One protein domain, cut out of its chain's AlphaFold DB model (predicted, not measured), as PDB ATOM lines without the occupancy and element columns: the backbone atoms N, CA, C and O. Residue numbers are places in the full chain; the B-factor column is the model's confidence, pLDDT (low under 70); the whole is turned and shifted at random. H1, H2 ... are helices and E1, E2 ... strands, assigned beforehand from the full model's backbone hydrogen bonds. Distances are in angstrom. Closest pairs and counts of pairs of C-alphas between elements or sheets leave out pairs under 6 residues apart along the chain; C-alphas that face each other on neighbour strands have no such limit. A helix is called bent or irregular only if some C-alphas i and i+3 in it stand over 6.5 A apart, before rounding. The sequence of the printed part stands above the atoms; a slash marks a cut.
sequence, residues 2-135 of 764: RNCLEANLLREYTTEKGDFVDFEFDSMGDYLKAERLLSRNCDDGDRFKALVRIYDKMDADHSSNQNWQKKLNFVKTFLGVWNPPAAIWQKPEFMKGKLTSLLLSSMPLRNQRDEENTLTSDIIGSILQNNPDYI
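Overview. This is residues 2 to 135 of the 764 residues of an uncharacterized protein of Prevotella intermedia (UniProt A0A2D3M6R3). Picture a small helical body in which H4 is the middle, with H2, H3 and H7 packed round it and H3 and H4 forming a helical hairpin. A thin arm, the two-stranded hairpin of E1 and E2, lies at one end of the long axis with residues 14 to 19 sticking out, and H8 with the short H6 lies towards the other end. The 134 printed residues run H1, E1, E2, H2 to H8, eight named helices and an antiparallel sheet of order E1 - E2, mostly helix. The whole is compact, with a radius of gyration of the C-alphas of 15.8 A, yet elongated, spanning 53 by 32 by 24 A.

Arrangement. Start at H1, residues 2 to 5, and E1, residues 11 to 15; their closest C-alphas, Leu 5 and Arg 11, are 6.8 A apart. E2, residues 18 to 22, is antiparallel to E1 at 152 degrees; look for N 13 and O 20 within hydrogen-bond range at 2.8 A, and N 11 and O 22 at 2.9 A. Next come H2, residues 27 to 38, H3, residues 44 to 63, and the hub H4, residues 68 to 81. H2 touches H4 with residues 30 to 35 alone, closest at the C-alphas of Ala 34 and Phe 78, 4.7 A, at a steep tilt of 63 degrees, the same way. H3 and H4, a helical hairpin, touch at a shallow tilt of 26 degrees, opposite ways, their closest C-alphas being Met 58 and Trp 68, 5.0 A. H5, residues 86 to 89, only just touches H3 with 3 pairs of C-alphas within 8 A, the closest being Gly 45 and Ile 88, 7.3 A, and of H3 residues 44 to 48 alone take part. H6, residues 92 to 95, and H7, residues 100 to 109, only just touch, only at the corner by their link, with 3 pairs within 8 A, the closest C-alphas being Phe 94 and Thr 100, 4.4 A. H7 is irregular, with C-alphas 105 and 108 7.1 A apart; it touches H4 at a steep tilt of 63 degrees, the same way, closest at the C-alphas of Gly 80 and Leu 109, 4.8 A. H8, residues 121 to 130, touches H6 at the C-alphas of Met 95 and Ile 127, 4.9 A. In H2, H3, H4 and H8 each O i to N i+4 pair is within hydrogen-bond range; H7 has 4 of 6, and H1, H5 and H6 are too short for such a pair.

Along the chain. Find C-alpha 2 at (68.899, 97.408, 204.533), where H1 begins. H3 runs 28.6 A from C-alpha 44 at (83.842, 108.013, 218.167), and H4 runs 20.6 A. H8 ends at C-alpha 130, (104.523, 115.333, 209.977).

Size, cuts and confidence. The C-alphas farthest apart, Glu 16 and Asp 122, are 53.2 A apart. The printed part has no cut, and the 11-residue link from H7 to H8 is long. Confidence is under 70 at residues 2 to 28, 66 to 67, 112 to 113 and 132 to 134.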
ATOM      1  N   ARG A   2      70.253  97.135 204.005       34.44
ATOM      2  CA  ARG A   2      68.899  97.408 204.533       34.44
ATOM      3  C   ARG A   2      68.831  98.554 205.556       34.44
ATOM      4  O   ARG A   2      68.114  99.515 205.330       34.44
ATOM      5  N   ASN A   3      69.705  98.549 206.567       39.50
ATOM      6  CA  ASN A   3      69.826  99.672 207.514       39.50
ATOM      7  C   ASN A   3      70.286 100.985 206.846       39.50
ATOM      8  O   ASN A   3      70.144 102.049 207.427       39.50
ATOM      9  N   CYS A   4      70.876 100.916 205.647       40.59
ATOM     10  CA  CYS A   4      71.269 102.094 204.874       40.59
ATOM     11  C   CYS A   4      70.104 102.618 204.014       40.59
ATOM     12  O   CYS A   4      70.005 103.821 203.831       40.59
ATOM     13  N   LEU A   5      69.203 101.748 203.545       45.25
ATOM     14  CA  LEU A   5      67.980 102.109 202.812       45.25
ATOM     15  C   LEU A   5      66.892 102.656 203.750       45.25
ATOM     16  O   LEU A   5      66.394 103.749 203.530       45.25
ATOM     17  N   GLU A   6      66.614 101.975 204.869       40.19
ATOM     18  CA  GLU A   6      65.761 102.495 205.966       40.19
ATOM     19  C   GLU A   6      66.363 103.790 206.567       40.19
ATOM     20  O   GLU A   6      65.682 104.690 207.058       40.19
ATOM     21  N   ALA A   7      67.687 103.871 206.445       44.00
ATOM     22  CA  ALA A   7      68.589 104.992 206.630       44.00
ATOM     23  C   ALA A   7      68.375 106.243 205.741       44.00
ATOM     24  O   ALA A   7      69.034 107.246 205.986       44.00
ATOM     25  N   ASN A   8      67.622 106.178 204.635       46.25
ATOM     26  CA  ASN A   8      67.749 107.107 203.487       46.25
ATOM     27  C   ASN A   8      69.216 107.458 203.115       46.25
ATOM     28  O   ASN A   8      69.496 108.525 202.579       46.25
ATOM     29  N   LEU A   9      70.176 106.579 203.426       48.47
ATOM     30  CA  LEU A   9      71.599 106.749 203.115       48.47
ATOM     31  C   LEU A   9      71.896 106.312 201.675       48.47
ATOM     32  O   LEU A   9      72.948 106.642 201.142       48.47
ATOM     33  N   LEU A  10      70.985 105.547 201.069       50.56
ATOM     34  CA  LEU A  10      71.020 105.055 199.697       50.56
ATOM     35  C   LEU A  10      69.629 105.240 199.083       50.56
ATOM     36  O   LEU A  10      68.636 105.039 199.785       50.56
ATOM     37  N   ARG A  11      69.553 105.586 197.795       49.16
ATOM     38  CA  ARG A  11      68.291 105.695 197.054       49.16
ATOM     39  C   ARG A  11      68.243 104.634 195.956       49.16
ATOM     40  O   ARG A  11      69.258 104.330 195.329       49.16
ATOM     41  N   GLU A  12      67.071 104.040 195.779       54.25
ATOM     42  CA  GLU A  12      66.797 103.080 194.710       54.25
ATOM     43  C   GLU A  12      66.454 103.832 193.419       54.25
ATOM     44  O   GLU A  12      65.608 104.728 193.414       54.25
ATOM     45  N   TYR A  13      67.133 103.469 192.334       49.84
ATOM     46  CA  TYR A  13      66.919 103.986 190.988       49.84
ATOM     47  C   TYR A  13      66.602 102.817 190.062       49.84
ATOM     48  O   TYR A  13      67.401 101.891 189.932       49.84
ATOM     49  N   THR A  14      65.473 102.887 189.368       46.62
ATOM     50  CA  THR A  14      65.133 101.929 188.314       46.62
ATOM     51  C   THR A  14      65.505 102.528 186.965       46.62
ATOM     52  O   THR A  14      65.056 103.621 186.618       46.62
ATOM     53  N   THR A  15      66.326 101.820 186.192       51.91
ATOM     54  CA  THR A  15      66.659 102.187 184.807       51.91
ATOM     55  C   THR A  15      66.343 101.024 183.867       51.91
ATOM     56  O   THR A  15      66.119  99.900 184.314       51.91
ATOM     57  N   GLU A  16      66.403 101.245 182.552       47.22
ATOM     58  CA  GLU A  16      66.213 100.181 181.548       47.22
ATOM     59  C   GLU A  16      67.224  99.023 181.672       47.22
ATOM     60  O   GLU A  16      66.994  97.938 181.143       47.22
ATOM     61  N   LYS A  17      68.338  99.233 182.389       49.59
ATOM     62  CA  LYS A  17      69.376  98.224 182.653       49.59
ATOM     63  C   LYS A  17      69.196  97.481 183.987       49.59
ATOM     64  O   LYS A  17      70.019  96.622 184.295       49.59
ATOM     65  N   GLY A  18      68.155  97.796 184.761       54.62
ATOM     66  CA  GLY A  18      67.844  97.179 186.055       54.62
ATOM     67  C   GLY A  18      67.704  98.181 187.204       54.62
ATOM     68  O   GLY A  18      67.816  99.397 187.011       54.62
ATOM     69  N   ASP A  19      67.462  97.641 188.399       56.09
ATOM     70  CA  ASP A  19      67.377  98.390 189.654       56.09
ATOM     71  C   ASP A  19      68.764  98.547 190.290       56.09
ATOM     72  O   ASP A  19      69.503  97.575 190.470       56.09
ATOM     73  N   PHE A  20      69.111  99.779 190.658       59.59
ATOM     74  CA  PHE A  20      70.379 100.148 191.280       59.59
ATOM     75  C   PHE A  20      70.137 100.864 192.608       59.59
ATOM     76  O   PHE A  20      69.165 101.592 192.774       59.59
ATOM     77  N   VAL A  21      71.058 100.687 193.554       54.84
ATOM     78  CA  VAL A  21      71.056 101.381 194.847       54.84
ATOM     79  C   VAL A  21      72.296 102.268 194.897       54.84
ATOM     80  O   VAL A  21      73.410 101.743 194.914       54.84
ATOM     81  N   ASP A  22      72.125 103.593 194.907       54.69
ATOM     82  CA  ASP A  22      73.249 104.538 194.827       54.69
ATOM     83  C   ASP A  22      73.059 105.774 195.733       54.69
ATOM     84  O   ASP A  22      71.978 106.022 196.270       54.69
ATOM     85  N   PHE A  23      74.133 106.537 195.948       55.59
ATOM     86  CA  PHE A  23      74.114 107.786 196.711       55.59
ATOM     87  C   PHE A  23      73.692 108.974 195.827       55.59
ATOM     88  O   PHE A  23      74.160 109.108 194.693       55.59
ATOM     89  N   GLU A  24      72.839 109.843 196.372       45.50
ATOM     90  CA  GLU A  24      72.296 111.047 195.725       45.50
ATOM     91  C   GLU A  24      73.327 112.193 195.685       45.50
ATOM     92  O   GLU A  24      74.096 112.355 196.640       45.50
ATOM     93  N   PHE A  25      73.366 112.940 194.573       48.44
ATOM     94  CA  PHE A  25      74.261 114.079 194.338       48.44
ATOM     95  C   PHE A  25      73.534 115.372 194.716       48.44
ATOM     96  O   PHE A  25      72.820 115.945 193.901       48.44
ATOM     97  N   ASP A  26      73.678 115.779 195.973       50.31
ATOM     98  CA  ASP A  26      73.357 117.123 196.450       50.31
ATOM     99  C   ASP A  26      74.107 117.327 197.773       50.31
ATOM    100  O   ASP A  26      74.110 116.417 198.609       50.31
ATOM    101  N   SER A  27      74.751 118.479 197.993       59.09
ATOM    102  CA  SER A  27      75.543 118.736 199.213       59.09
ATOM    103  C   SER A  27      74.718 118.491 200.486       59.09
ATOM    104  O   SER A  27      75.221 117.945 201.466       59.09
ATOM    105  N   MET A  28      73.411 118.775 200.434       65.69
ATOM    106  CA  MET A  28      72.443 118.475 201.497       65.69
ATOM    107  C   MET A  28      72.363 116.977 201.836       65.69
ATOM    108  O   MET A  28      72.284 116.597 203.004       65.69
ATOM    109  N   GLY A  29      72.417 116.105 200.827       72.25
ATOM    110  CA  GLY A  29      72.390 114.658 201.012       72.25
ATOM    111  C   GLY A  29      73.607 114.145 201.780       72.25
ATOM    112  O   GLY A  29      73.473 113.236 202.599       72.25
ATOM    113  N   ASP A  30      74.786 114.730 201.569       78.94
ATOM    114  CA  ASP A  30      75.996 114.353 202.308       78.94
ATOM    115  C   ASP A  30      75.973 114.847 203.760       78.94
ATOM    116  O   ASP A  30      76.357 114.086 204.653       78.94
ATOM    117  N   TYR A  31      75.429 116.040 204.026       76.81
ATOM    118  CA  TYR A  31      75.212 116.525 205.396       76.81
ATOM    119  C   TYR A  31      74.212 115.648 206.165       76.81
ATOM    120  O   TYR A  31      74.497 115.248 207.292       76.81
ATOM    121  N   LEU A  32      73.095 115.247 205.544       79.81
ATOM    122  CA  LEU A  32      72.125 114.330 206.164       79.81
ATOM    123  C   LEU A  32      72.740 112.956 206.476       79.81
ATOM    124  O   LEU A  32      72.473 112.361 207.521       79.81
ATOM    125  N   LYS A  33      73.592 112.428 205.587       79.50
ATOM    126  CA  LYS A  33      74.323 111.175 205.845       79.50
ATOM    127  C   LYS A  33      75.298 111.342 207.011       79.50
ATOM    128  O   LYS A  33      75.411 110.432 207.836       79.50
ATOM    129  N   ALA A  34      76.005 112.474 207.074       85.38
ATOM    130  CA  ALA A  34      76.941 112.769 208.151       85.38
ATOM    131  C   ALA A  34      76.213 112.850 209.500       85.38
ATOM    132  O   ALA A  34      76.598 112.157 210.441       85.38
ATOM    133  N   GLU A  35      75.095 113.577 209.558       83.19
ATOM    134  CA  GLU A  35      74.221 113.673 210.731       83.19
ATOM    135  C   GLU A  35      73.714 112.293 211.182       83.19
ATOM    136  O   GLU A  35      73.746 111.966 212.370       83.19
ATOM    137  N   ARG A  36      73.308 111.420 210.250       85.69
ATOM    138  CA  ARG A  36      72.895 110.046 210.592       85.69
ATOM    139  C   ARG A  36      74.027 109.191 211.161       85.69
ATOM    140  O   ARG A  36      73.771 108.331 212.003       85.69
ATOM    141  N   LEU A  37      75.272 109.390 210.724       85.25
ATOM    142  CA  LEU A  37      76.423 108.702 211.318       85.25
ATOM    143  C   LEU A  37      76.783 109.278 212.698       85.25
ATOM    144  O   LEU A  37      77.137 108.513 213.599       85.25
ATOM    145  N   LEU A  38      76.651 110.594 212.890       87.00
ATOM    146  CA  LEU A  38      76.845 111.256 214.184       87.00
ATOM    147  C   LEU A  38      75.789 110.813 215.209       87.00
ATOM    148  O   LEU A  38      76.143 110.394 216.307       87.00
ATOM    149  N   SER A  39      74.512 110.786 214.823       84.19
ATOM    150  CA  SER A  39      73.377 110.384 215.678       84.19
ATOM    151  C   SER A  39      73.277 108.878 215.947       84.19
ATOM    152  O   SER A  39      72.473 108.437 216.773       84.19
ATOM    153  N   ARG A  40      74.095 108.054 215.283       86.44
ATOM    154  CA  ARG A  40      74.155 106.614 215.545       86.44
ATOM    155  C   ARG A  40      74.643 106.360 216.975       86.44
ATOM    156  O   ARG A  40      75.638 106.935 217.402       86.44
ATOM    157  N   ASN A  41      73.990 105.435 217.680       85.69
ATOM    158  CA  ASN A  41      74.383 105.016 219.030       85.69
ATOM    159  C   ASN A  41      75.673 104.163 219.008       85.69
ATOM    160  O   ASN A  41      75.622 102.935 219.079       85.69
ATOM    161  N   CYS A  42      76.819 104.815 218.818       86.12
ATOM    162  CA  CYS A  42      78.168 104.253 218.899       86.12
ATOM    163  C   CYS A  42      79.157 105.327 219.383       86.12
ATOM    164  O   CYS A  42      78.841 106.518 219.355       86.12
ATOM    165  N   ASP A  43      80.345 104.919 219.828       91.75
ATOM    166  CA  ASP A  43      81.397 105.863 220.217       91.75
ATOM    167  C   ASP A  43      82.193 106.387 219.002       91.75
ATOM    168  O   ASP A  43      82.086 105.880 217.878       91.75
ATOM    169  N   ASP A  44      83.008 107.422 219.220       92.75
ATOM    170  CA  ASP A  44      83.842 108.013 218.167       92.75
ATOM    171  C   ASP A  44      84.978 107.102 217.696       92.75
ATOM    172  O   ASP A  44      85.463 107.250 216.574       92.75
ATOM    173  N   GLY A  45      85.373 106.110 218.497       92.62
ATOM    174  CA  GLY A  45      86.309 105.074 218.073       92.62
ATOM    175  C   GLY A  45      85.704 104.166 217.000       92.62
ATOM    176  O   GLY A  45      86.386 103.792 216.041       92.62
ATOM    177  N   ASP A  46      84.422 103.837 217.113       91.44
ATOM    178  CA  ASP A  46      83.689 103.063 216.117       91.44
ATOM    179  C   ASP A  46      83.350 103.890 214.873       91.44
ATOM    180  O   ASP A  46      83.475 103.372 213.756       91.44
ATOM    181  N   ARG A  47      83.021 105.182 215.028       93.50
ATOM    182  CA  ARG A  47      82.895 106.112 213.887       93.50
ATOM    183  C   ARG A  47      84.215 106.242 213.128       93.50
ATOM    184  O   ARG A  47      84.225 106.106 211.906       93.50
ATOM    185  N   PHE A  48      85.333 106.385 213.840       94.88
ATOM    186  CA  PHE A  48      86.671 106.400 213.252       94.88
ATOM    187  C   PHE A  48      86.960 105.130 212.435       94.88
ATOM    188  O   PHE A  48      87.344 105.211 211.268       94.88
ATOM    189  N   LYS A  49      86.720 103.936 213.000       93.44
ATOM    190  CA  LYS A  49      86.898 102.664 212.271       93.44
ATOM    191  C   LYS A  49      85.999 102.582 211.036       93.44
ATOM    192  O   LYS A  49      86.410 102.020 210.020       93.44
ATOM    193  N   ALA A  50      84.770 103.094 211.118       90.62
ATOM    194  CA  ALA A  50      83.866 103.149 209.975       90.62
ATOM    195  C   ALA A  50      84.430 104.056 208.874       90.62
ATOM    196  O   ALA A  50      84.457 103.639 207.718       90.62
ATOM    197  N   LEU A  51      84.951 105.228 209.240       92.25
ATOM    198  CA  LEU A  51      85.581 106.169 208.317       92.25
ATOM    199  C   LEU A  51      86.780 105.545 207.592       92.25
ATOM    200  O   LEU A  51      86.851 105.580 206.367       92.25
ATOM    201  N   VAL A  52      87.662 104.877 208.340       93.50
ATOM    202  CA  VAL A  52      88.811 104.135 207.804       93.50
ATOM    203  C   VAL A  52      88.372 103.083 206.776       93.50
ATOM    204  O   VAL A  52      88.951 103.000 205.696       93.50
ATOM    205  N   ARG A  53      87.312 102.315 207.065       92.44
ATOM    206  CA  ARG A  53      86.772 101.308 206.131       92.44
ATOM    207  C   ARG A  53      86.126 101.924 204.891       92.44
ATOM    208  O   ARG A  53      86.137 101.298 203.833       92.44
ATOM    209  N   ILE A  54      85.497 103.090 205.026       89.38
ATOM    210  CA  ILE A  54      84.900 103.810 203.894       89.38
ATOM    211  C   ILE A  54      86.005 104.331 202.982       89.38
ATOM    212  O   ILE A  54      85.892 104.170 201.771       89.38
ATOM    213  N   TYR A  55      87.082 104.865 203.561       90.06
ATOM    214  CA  TYR A  55      88.268 105.266 202.814       90.06
ATOM    215  C   TYR A  55      88.863 104.098 202.022       90.06
ATOM    216  O   TYR A  55      89.051 104.220 200.821       90.06
ATOM    217  N   ASP A  56      89.083 102.942 202.656       90.19
ATOM    218  CA  ASP A  56      89.678 101.782 201.972       90.19
ATOM    219  C   ASP A  56      88.837 101.311 200.779       90.19
ATOM    220  O   ASP A  56      89.363 100.903 199.747       90.19
ATOM    221  N   LYS A  57      87.507 101.402 200.898       86.38
ATOM    222  CA  LYS A  57      86.602 101.133 199.776       86.38
ATOM    223  C   LYS A  57      86.684 102.208 198.705       86.38
ATOM    224  O   LYS A  57      86.724 101.870 197.535       86.38
ATOM    225  N   MET A  58      86.698 103.480 199.098       87.69
ATOM    226  CA  MET A  58      86.839 104.608 198.179       87.69
ATOM    227  C   MET A  58      88.126 104.501 197.351       87.69
ATOM    228  O   MET A  58      88.079 104.732 196.150       87.69
ATOM    229  N   ASP A  59      89.241 104.119 197.969       84.94
ATOM    230  CA  ASP A  59      90.540 103.968 197.306       84.94
ATOM    231  C   ASP A  59      90.561 102.781 196.317       84.94
ATOM    232  O   ASP A  59      91.000 102.899 195.167       84.94
ATOM    233  N   ALA A  60      89.971 101.645 196.706       84.81
ATOM    234  CA  ALA A  60      89.779 100.498 195.811       84.81
ATOM    235  C   ALA A  60      88.849 100.823 194.621       84.81
ATOM    236  O   ALA A  60      89.079 100.402 193.483       84.81
ATOM    237  N   ASP A  61      87.807 101.606 194.880       83.94
ATOM    238  CA  ASP A  61      86.829 102.068 193.899       83.94
ATOM    239  C   ASP A  61      87.420 103.111 192.932       83.94
ATOM    240  O   ASP A  61      87.102 103.106 191.741       83.94
ATOM    241  N   HIS A  62      88.326 103.970 193.413       77.81
ATOM    242  CA  HIS A  62      89.100 104.897 192.582       77.81
ATOM    243  C   HIS A  62      89.946 104.123 191.566       77.81
ATOM    244  O   HIS A  62      89.893 104.391 190.367       77.81
ATOM    245  N   SER A  63      90.630 103.076 192.033       73.88
ATOM    246  CA  SER A  63      91.453 102.195 191.196       73.88
ATOM    247  C   SER A  63      90.653 101.404 190.147       73.88
ATOM    248  O   SER A  63      91.219 100.939 189.161       73.88
ATOM    249  N   SER A  64      89.338 101.252 190.336       74.75
ATOM    250  CA  SER A  64      88.433 100.535 189.423       74.75
ATOM    251  C   SER A  64      87.457 101.452 188.666       74.75
ATOM    252  O   SER A  64      86.606 100.958 187.926       74.75
ATOM    253  N   ASN A  65      87.604 102.776 188.809       71.06
ATOM    254  CA  ASN A  65      86.765 103.822 188.216       71.06
ATOM    255  C   ASN A  65      85.254 103.677 188.521       71.06
ATOM    256  O   ASN A  65      84.406 103.922 187.662       71.06
ATOM    257  N   GLN A  66      84.901 103.267 189.748       69.06
ATOM    258  CA  GLN A  66      83.511 103.063 190.186       69.06
ATOM    259  C   GLN A  66      83.108 104.013 191.326       69.06
ATOM    260  O   GLN A  66      83.526 103.814 192.452       69.06
ATOM    261  N   ASN A  67      82.216 104.990 191.105       69.94
ATOM    262  CA  ASN A  67      81.491 105.744 192.157       69.94
ATOM    263  C   ASN A  67      82.308 106.159 193.418       69.94
ATOM    264  O   ASN A  67      81.788 106.139 194.545       69.94
ATOM    265  N   TRP A  68      83.586 106.520 193.269       78.81
ATOM    266  CA  TRP A  68      84.478 106.837 194.393       78.81
ATOM    267  C   TRP A  68      84.275 108.273 194.895       78.81
ATOM    268  O   TRP A  68      84.315 108.511 196.103       78.81
ATOM    269  N   GLN A  69      83.934 109.209 194.002       79.06
ATOM    270  CA  GLN A  69      83.709 110.627 194.313       79.06
ATOM    271  C   GLN A  69      82.589 110.827 195.341       79.06
ATOM    272  O   GLN A  69      82.674 111.682 196.213       79.06
ATOM    273  N   LYS A  70      81.551 109.985 195.301       77.19
ATOM    274  CA  LYS A  70      80.440 110.030 196.266       77.19
ATOM    275  C   LYS A  70      80.910 109.703 197.687       77.19
ATOM    276  O   LYS A  70      80.475 110.322 198.652       77.19
ATOM    277  N   LYS A  71      81.820 108.733 197.818       84.31
ATOM    278  CA  LYS A  71      82.401 108.333 199.109       84.31
ATOM    279  C   LYS A  71      83.387 109.387 199.601       84.31
ATOM    280  O   LYS A  71      83.371 109.705 200.784       84.31
ATOM    281  N   LEU A  72      84.175 109.955 198.687       85.50
ATOM    282  CA  LEU A  72      85.059 111.086 198.948       85.50
ATOM    283  C   LEU A  72      84.285 112.264 199.552       85.50
ATOM    284  O   LEU A  72      84.629 112.717 200.640       85.50
ATOM    285  N   ASN A  73      83.222 112.712 198.882       83.12
ATOM    286  CA  ASN A  73      82.415 113.851 199.318       83.12
ATOM    287  C   ASN A  73      81.755 113.588 200.669       83.12
ATOM    288  O   ASN A  73      81.884 114.408 201.570       83.12
ATOM    289  N   PHE A  74      81.164 112.406 200.869       86.25
ATOM    290  CA  PHE A  74      80.631 112.021 202.175       86.25
ATOM    291  C   PHE A  74      81.691 112.081 203.284       86.25
ATOM    292  O   PHE A  74      81.427 112.632 204.351       86.25
ATOM    293  N   VAL A  75      82.886 111.519 203.055       89.25
ATOM    294  CA  VAL A  75      83.974 111.537 204.046       89.25
ATOM    295  C   VAL A  75      84.405 112.971 204.346       89.25
ATOM    296  O   VAL A  75      84.537 113.309 205.520       89.25
ATOM    297  N   LYS A  76      84.569 113.820 203.322       86.88
ATOM    298  CA  LYS A  76      84.892 115.245 203.498       86.88
ATOM    299  C   LYS A  76      83.813 115.968 204.303       86.88
ATOM    300  O   LYS A  76      84.141 116.617 205.287       86.88
ATOM    301  N   THR A  77      82.540 115.805 203.952       85.94
ATOM    302  CA  THR A  77      81.424 116.441 204.664       85.94
ATOM    303  C   THR A  77      81.321 115.957 206.106       85.94
ATOM    304  O   THR A  77      81.182 116.771 207.011       85.94
ATOM    305  N   PHE A  78      81.460 114.650 206.356       90.75
ATOM    306  CA  PHE A  78      81.472 114.106 207.716       90.75
ATOM    307  C   PHE A  78      82.627 114.677 208.541       90.75
ATOM    308  O   PHE A  78      82.413 115.120 209.666       90.75
ATOM    309  N   LEU A  79      83.835 114.727 207.973       91.38
ATOM    310  CA  LEU A  79      84.982 115.380 208.604       91.38
ATOM    311  C   LEU A  79      84.781 116.892 208.781       91.38
ATOM    312  O   LEU A  79      85.397 117.457 209.672       91.38
ATOM    313  N   GLY A  80      83.902 117.531 208.009       86.25
ATOM    314  CA  GLY A  80      83.500 118.930 208.169       86.25
ATOM    315  C   GLY A  80      82.653 119.206 209.420       86.25
ATOM    316  O   GLY A  80      82.713 120.293 209.980       86.25
ATOM    317  N   VAL A  81      81.893 118.218 209.900       86.50
ATOM    318  CA  VAL A  81      80.936 118.399 211.015       86.50
ATOM    319  C   VAL A  81      81.248 117.564 212.256       86.50
ATOM    320  O   VAL A  81      80.596 117.698 213.285       86.50
ATOM    321  N   TRP A  82      82.217 116.654 212.172       91.50
ATOM    322  CA  TRP A  82      82.540 115.745 213.266       91.50
ATOM    323  C   TRP A  82      83.520 116.373 214.262       91.50
ATOM    324  O   TRP A  82      84.621 116.771 213.881       91.50
ATOM    325  N   ASN A  83      83.141 116.394 215.543       90.06
ATOM    326  CA  ASN A  83      83.922 116.928 216.665       90.06
ATOM    327  C   ASN A  83      84.233 115.832 217.721       90.06
ATOM    328  O   ASN A  83      83.724 115.882 218.840       90.06
ATOM    329  N   PRO A  84      85.028 114.791 217.395       93.50
ATOM    330  CA  PRO A  84      85.389 113.726 218.332       93.50
ATOM    331  C   PRO A  84      86.386 114.206 219.397       93.50
ATOM    332  O   PRO A  84      87.048 115.218 219.201       93.50
ATOM    333  N   PRO A  85      86.637 113.450 220.481       93.31
ATOM    334  CA  PRO A  85      87.726 113.761 221.408       93.31
ATOM    335  C   PRO A  85      89.082 113.910 220.695       93.31
ATOM    336  O   PRO A  85      89.411 113.108 219.819       93.31
ATOM    337  N   ALA A  86      89.913 114.866 221.126       91.81
ATOM    338  CA  ALA A  86      91.202 115.194 220.495       91.81
ATOM    339  C   ALA A  86      92.138 113.985 220.267       91.81
ATOM    340  O   ALA A  86      92.885 113.938 219.289       91.81
ATOM    341  N   ALA A  87      92.059 112.961 221.126       93.69
ATOM    342  CA  ALA A  87      92.815 111.713 220.989       93.69
ATOM    343  C   ALA A  87      92.520 110.942 219.684       93.69
ATOM    344  O   ALA A  87      93.335 110.127 219.251       93.69
ATOM    345  N   ILE A  88      91.363 111.170 219.053       95.31
ATOM    346  CA  ILE A  88      91.025 110.594 217.747       95.31
ATOM    347  C   ILE A  88      91.830 111.268 216.632       95.31
ATOM    348  O   ILE A  88      92.381 110.563 215.789       95.31
ATOM    349  N   TRP A  89      91.966 112.596 216.655       93.81
ATOM    350  CA  TRP A  89      92.749 113.337 215.660       93.81
ATOM    351  C   TRP A  89      94.241 113.010 215.704       93.81
ATOM    352  O   TRP A  89      94.912 113.022 214.680       93.81
ATOM    353  N   GLN A  90      94.749 112.637 216.878       93.25
ATOM    354  CA  GLN A  90      96.149 112.247 217.074       93.25
ATOM    355  C   GLN A  90      96.476 110.829 216.573       93.25
ATOM    356  O   GLN A  90      97.610 110.363 216.712       93.25
ATOM    357  N   LYS A  91      95.508 110.106 215.994       94.44
ATOM    358  CA  LYS A  91      95.754 108.772 215.437       94.44
ATOM    359  C   LYS A  91      96.643 108.831 214.185       94.44
ATOM    360  O   LYS A  91      96.526 109.776 213.402       94.44
ATOM    361  N   PRO A  92      97.492 107.810 213.941       93.44
ATOM    362  CA  PRO A  92      98.410 107.786 212.800       93.44
ATOM    363  C   PRO A  92      97.736 108.026 211.445       93.44
ATOM    364  O   PRO A  92      98.335 108.644 210.573       93.44
ATOM    365  N   GLU A  93      96.492 107.573 211.278       94.38
ATOM    366  CA  GLU A  93      95.712 107.713 210.051       94.38
ATOM    367  C   GLU A  93      95.439 109.173 209.664       94.38
ATOM    368  O   GLU A  93      95.373 109.458 208.470       94.38
ATOM    369  N   PHE A  94      95.310 110.075 210.645       93.19
ATOM    370  CA  PHE A  94      95.170 111.522 210.436       93.19
ATOM    371  C   PHE A  94      96.499 112.265 210.543       93.19
ATOM    372  O   PHE A  94      96.708 113.250 209.848       93.19
ATOM    373  N   MET A  95      97.392 111.802 211.423       90.31
ATOM    374  CA  MET A  95      98.661 112.481 211.681       90.31
ATOM    375  C   MET A  95      99.652 112.354 210.535       90.31
ATOM    376  O   MET A  95     100.442 113.267 210.338       90.31
ATOM    377  N   LYS A  96      99.674 111.214 209.839       88.00
ATOM    378  CA  LYS A  96     100.577 110.954 208.705       88.00
ATOM    379  C   LYS A  96     100.115 109.808 207.812       88.00
ATOM    380  O   LYS A  96     100.911 109.037 207.278       88.00
ATOM    381  N   GLY A  97      98.808 109.602 207.775       88.44
ATOM    382  CA  GLY A  97      98.209 108.427 207.177       88.44
ATOM    383  C   GLY A  97      97.179 108.780 206.124       88.44
ATOM    384  O   GLY A  97      97.044 109.918 205.680       88.44
ATOM    385  N   LYS A  98      96.424 107.764 205.735       88.94
ATOM    386  CA  LYS A  98      95.526 107.812 204.583       88.94
ATOM    387  C   LYS A  98      94.357 108.803 204.697       88.94
ATOM    388  O   LYS A  98      93.809 109.210 203.682       88.94
ATOM    389  N   LEU A  99      93.989 109.234 205.906       92.00
ATOM    390  CA  LEU A  99      92.915 110.212 206.120       92.00
ATOM    391  C   LEU A  99      93.409 111.665 206.170       92.00
ATOM    392  O   LEU A  99      92.581 112.572 206.152       92.00
ATOM    393  N   THR A 100      94.725 111.897 206.207       89.62
ATOM    394  CA  THR A 100      95.330 113.232 206.364       89.62
ATOM    395  C   THR A 100      94.838 114.223 205.308       89.62
ATOM    396  O   THR A 100      94.271 115.256 205.648       89.62
ATOM    397  N   SER A 101      94.978 113.874 204.023       84.44
ATOM    398  CA  SER A 101      94.555 114.730 202.902       84.44
ATOM    399  C   SER A 101      93.069 115.094 202.976       84.44
ATOM    400  O   SER A 101      92.682 116.243 202.778       84.44
ATOM    401  N   LEU A 102      92.226 114.120 203.332       88.19
ATOM    402  CA  LEU A 102      90.786 114.333 203.427       88.19
ATOM    403  C   LEU A 102      90.412 115.250 204.578       88.19
ATOM    404  O   LEU A 102      89.587 116.136 204.377       88.19
ATOM    405  N   LEU A 103      91.048 115.069 205.737       89.81
ATOM    406  CA  LEU A 103      90.873 115.953 206.882       89.81
ATOM    407  C   LEU A 103      91.241 117.389 206.516       89.81
ATOM    408  O   LEU A 103      90.424 118.285 206.710       89.81
ATOM    409  N   LEU A 104      92.409 117.599 205.909       85.19
ATOM    410  CA  LEU A 104      92.850 118.930 205.497       85.19
ATOM    411  C   LEU A 104      91.894 119.546 204.462       85.19
ATOM    412  O   LEU A 104      91.408 120.653 204.657       85.19
ATOM    413  N   SER A 105      91.513 118.800 203.423       79.56
ATOM    414  CA  SER A 105      90.573 119.286 202.398       79.56
ATOM    415  C   SER A 105      89.140 119.518 202.902       79.56
ATOM    416  O   SER A 105      88.344 120.143 202.210       79.56
ATOM    417  N   SER A 106      88.787 118.988 204.080       85.06
ATOM    418  CA  SER A 106      87.489 119.224 204.725       85.06
ATOM    419  C   SER A 106      87.464 120.483 205.590       85.06
ATOM    420  O   SER A 106      86.384 120.917 205.980       85.06
ATOM    421  N   MET A 107      88.625 121.079 205.889       80.38
ATOM    422  CA  MET A 107      88.723 122.238 206.781       80.38
ATOM    423  C   MET A 107      87.862 123.438 206.353       80.38
ATOM    424  O   MET A 107      87.243 124.006 207.253       80.38
ATOM    425  N   PRO A 108      87.704 123.762 205.049       74.50
ATOM    426  CA  PRO A 108      86.822 124.856 204.627       74.50
ATOM    427  C   PRO A 108      85.342 124.631 204.973       74.50
ATOM    428  O   PRO A 108      84.556 125.571 204.993       74.50
ATOM    429  N   LEU A 109      84.943 123.379 205.235       77.75
ATOM    430  CA  LEU A 109      83.579 123.011 205.628       77.75
ATOM    431  C   LEU A 109      83.372 123.063 207.150       77.75
ATOM    432  O   LEU A 109      82.238 122.940 207.611       77.75
ATOM    433  N   ARG A 110      84.450 123.187 207.937       80.88
ATOM    434  CA  ARG A 110      84.389 123.181 209.403       80.88
ATOM    435  C   ARG A 110      84.090 124.579 209.929       80.88
ATOM    436  O   ARG A 110      84.757 125.542 209.564       80.88
ATOM    437  N   ASN A 111      83.159 124.677 210.876       73.06
ATOM    438  CA  ASN A 111      82.991 125.894 211.664       73.06
ATOM    439  C   ASN A 111      84.113 125.986 212.709       73.06
ATOM    440  O   ASN A 111      84.017 125.409 213.790       73.06
ATOM    441  N   GLN A 112      85.190 126.703 212.387       68.56
ATOM    442  CA  GLN A 112      86.359 126.809 213.269       68.56
ATOM    443  C   GLN A 112      86.061 127.542 214.585       68.56
ATOM    444  O   GLN A 112      86.779 127.338 215.562       68.56
ATOM    445  N   ARG A 113      84.991 128.350 214.623       67.81
ATOM    446  CA  ARG A 113      84.540 129.111 215.801       67.81
ATOM    447  C   ARG A 113      83.611 128.327 216.726       67.81
ATOM    448  O   ARG A 113      83.168 128.873 217.732       67.81
ATOM    449  N   ASP A 114      83.266 127.096 216.369       73.88
ATOM    450  CA  ASP A 114      82.448 126.232 217.213       73.88
ATOM    451  C   ASP A 114      83.200 125.900 218.512       73.88
ATOM    452  O   ASP A 114      84.330 125.413 218.475       73.88
ATOM    453  N   GLU A 115      82.576 126.154 219.666       73.75
ATOM    454  CA  GLU A 115      83.151 125.845 220.982       73.75
ATOM    455  C   GLU A 115      83.369 124.334 221.174       73.75
ATOM    456  O   GLU A 115      84.223 123.924 221.963       73.75
ATOM    457  N   GLU A 116      82.639 123.498 220.428       80.69
ATOM    458  CA  GLU A 116      82.821 122.046 220.417       80.69
ATOM    459  C   GLU A 116      83.945 121.587 219.469       80.69
ATOM    460  O   GLU A 116      84.270 120.398 219.441       80.69
ATOM    461  N   ASN A 117      84.574 122.485 218.698       83.19
ATOM    462  CA  ASN A 117      85.633 122.121 217.760       83.19
ATOM    463  C   ASN A 117      86.878 121.599 218.493       83.19
ATOM    464  O   ASN A 117      87.643 122.332 219.119       83.19
ATOM    465  N   THR A 118      87.128 120.302 218.354       89.06
ATOM    466  CA  THR A 118      88.265 119.625 218.987       89.06
ATOM    467  C   THR A 118      89.509 119.540 218.102       89.06
ATOM    468  O   THR A 118      90.560 119.090 218.570       89.06
ATOM    469  N   LEU A 119      89.416 119.926 216.824       87.56
ATOM    470  CA  LEU A 119      90.541 119.948 215.890       87.56
ATOM    471  C   LEU A 119      91.286 121.282 216.027       87.56
ATOM    472  O   LEU A 119      91.072 122.220 215.266       87.56
ATOM    473  N   THR A 120      92.149 121.370 217.036       85.31
ATOM    474  CA  THR A 120      92.853 122.612 217.376       85.31
ATOM    475  C   THR A 120      94.018 122.916 216.430       85.31
ATOM    476  O   THR A 120      94.579 122.025 215.781       85.31
ATOM    477  N   SER A 121      94.454 124.178 216.417       81.62
ATOM    478  CA  SER A 121      95.630 124.633 215.665       81.62
ATOM    479  C   SER A 121      96.914 123.873 216.027       81.62
ATOM    480  O   SER A 121      97.764 123.643 215.171       81.62
ATOM    481  N   ASP A 122      97.067 123.386 217.260       85.88
ATOM    482  CA  ASP A 122      98.222 122.564 217.638       85.88
ATOM    483  C   ASP A 122      98.205 121.171 217.014       85.88
ATOM    484  O   ASP A 122      99.249 120.669 216.579       85.88
ATOM    485  N   ILE A 123      97.023 120.558 216.911       88.62
ATOM    486  CA  ILE A 123      96.859 119.265 216.243       88.62
ATOM    487  C   ILE A 123      97.157 119.429 214.755       88.62
ATOM    488  O   ILE A 123      97.972 118.685 214.212       88.62
ATOM    489  N   ILE A 124      96.577 120.444 214.112       85.69
ATOM    490  CA  ILE A 124      96.809 120.729 212.690       85.69
ATOM    491  C   ILE A 124      98.279 121.068 212.442       85.69
ATOM    492  O   ILE A 124      98.887 120.539 211.516       85.69
ATOM    493  N   GLY A 125      98.898 121.864 213.313       83.12
ATOM    494  CA  GLY A 125     100.320 122.181 213.219       83.12
ATOM    495  C   GLY A 125     101.184 120.926 213.308       83.12
ATOM    496  O   GLY A 125     102.142 120.781 212.552       83.12
ATOM    497  N   SER A 126     100.807 119.980 214.169       87.31
ATOM    498  CA  SER A 126     101.478 118.684 214.265       87.31
ATOM    499  C   SER A 126     101.261 117.834 213.005       87.31
ATOM    500  O   SER A 126     102.197 117.174 212.554       87.31
ATOM    501  N   ILE A 127     100.075 117.871 212.389       86.38
ATOM    502  CA  ILE A 127      99.807 117.225 211.094       86.38
ATOM    503  C   ILE A 127     100.711 117.826 210.005       86.38
ATOM    504  O   ILE A 127     101.445 117.089 209.350       86.38
ATOM    505  N   LEU A 128     100.743 119.150 209.843       81.38
ATOM    506  CA  LEU A 128     101.562 119.827 208.824       81.38
ATOM    507  C   LEU A 128     103.073 119.606 209.029       81.38
ATOM    508  O   LEU A 128     103.850 119.521 208.070       81.38
ATOM    509  N   GLN A 129     103.521 119.476 210.280       80.19
ATOM    510  CA  GLN A 129     104.904 119.108 210.593       80.19
ATOM    511  C   GLN A 129     105.235 117.691 210.120       80.19
ATOM    512  O   GLN A 129     106.282 117.496 209.503       80.19
ATOM    513  N   ASN A 130     104.340 116.732 210.368       81.44
ATOM    514  CA  ASN A 130     104.523 115.333 209.977       81.44
ATOM    515  C   ASN A 130     104.308 115.080 208.478       81.44
ATOM    516  O   ASN A 130     104.730 114.032 207.994       81.44
ATOM    517  N   ASN A 131     103.687 116.014 207.750       76.25
ATOM    518  CA  ASN A 131     103.415 115.866 206.323       76.25
ATOM    519  C   ASN A 131     103.844 117.120 205.530       76.25
ATOM    520  O   ASN A 131     103.010 117.977 205.231       76.25
ATOM    521  N   PRO A 132     105.148 117.265 205.216       63.47
ATOM    522  CA  PRO A 132     105.676 118.399 204.448       63.47
ATOM    523  C   PRO A 132     104.980 118.652 203.113       63.47
ATOM    524  O   PRO A 132     104.736 119.815 202.805       63.47
ATOM    525  N   ASP A 133     104.565 117.598 202.422       63.00
ATOM    526  CA  ASP A 133     103.913 117.660 201.111       63.00
ATOM    527  C   ASP A 133     102.538 118.377 201.142       63.00
ATOM    528  O   ASP A 133     101.957 118.675 200.100       63.00
ATOM    529  N   TYR A 134     101.990 118.672 202.333       66.00
ATOM    530  CA  TYR A 134     100.695 119.352 202.510       66.00
ATOM    531  C   TYR A 134     100.804 120.838 202.858       66.00
ATOM    532  O   TYR A 134      99.800 121.464 203.205       66.00
ATOM    533  N   ILE A 135     101.994 121.431 202.760       77.50
ATOM    534  CA  ILE A 135     102.143 122.889 202.814       77.50
ATOM    535  C   ILE A 135     101.724 123.444 201.454       77.50
ATOM    536  O   ILE A 135     102.546 123.722 200.589       77.50
TER     537      ILE A 135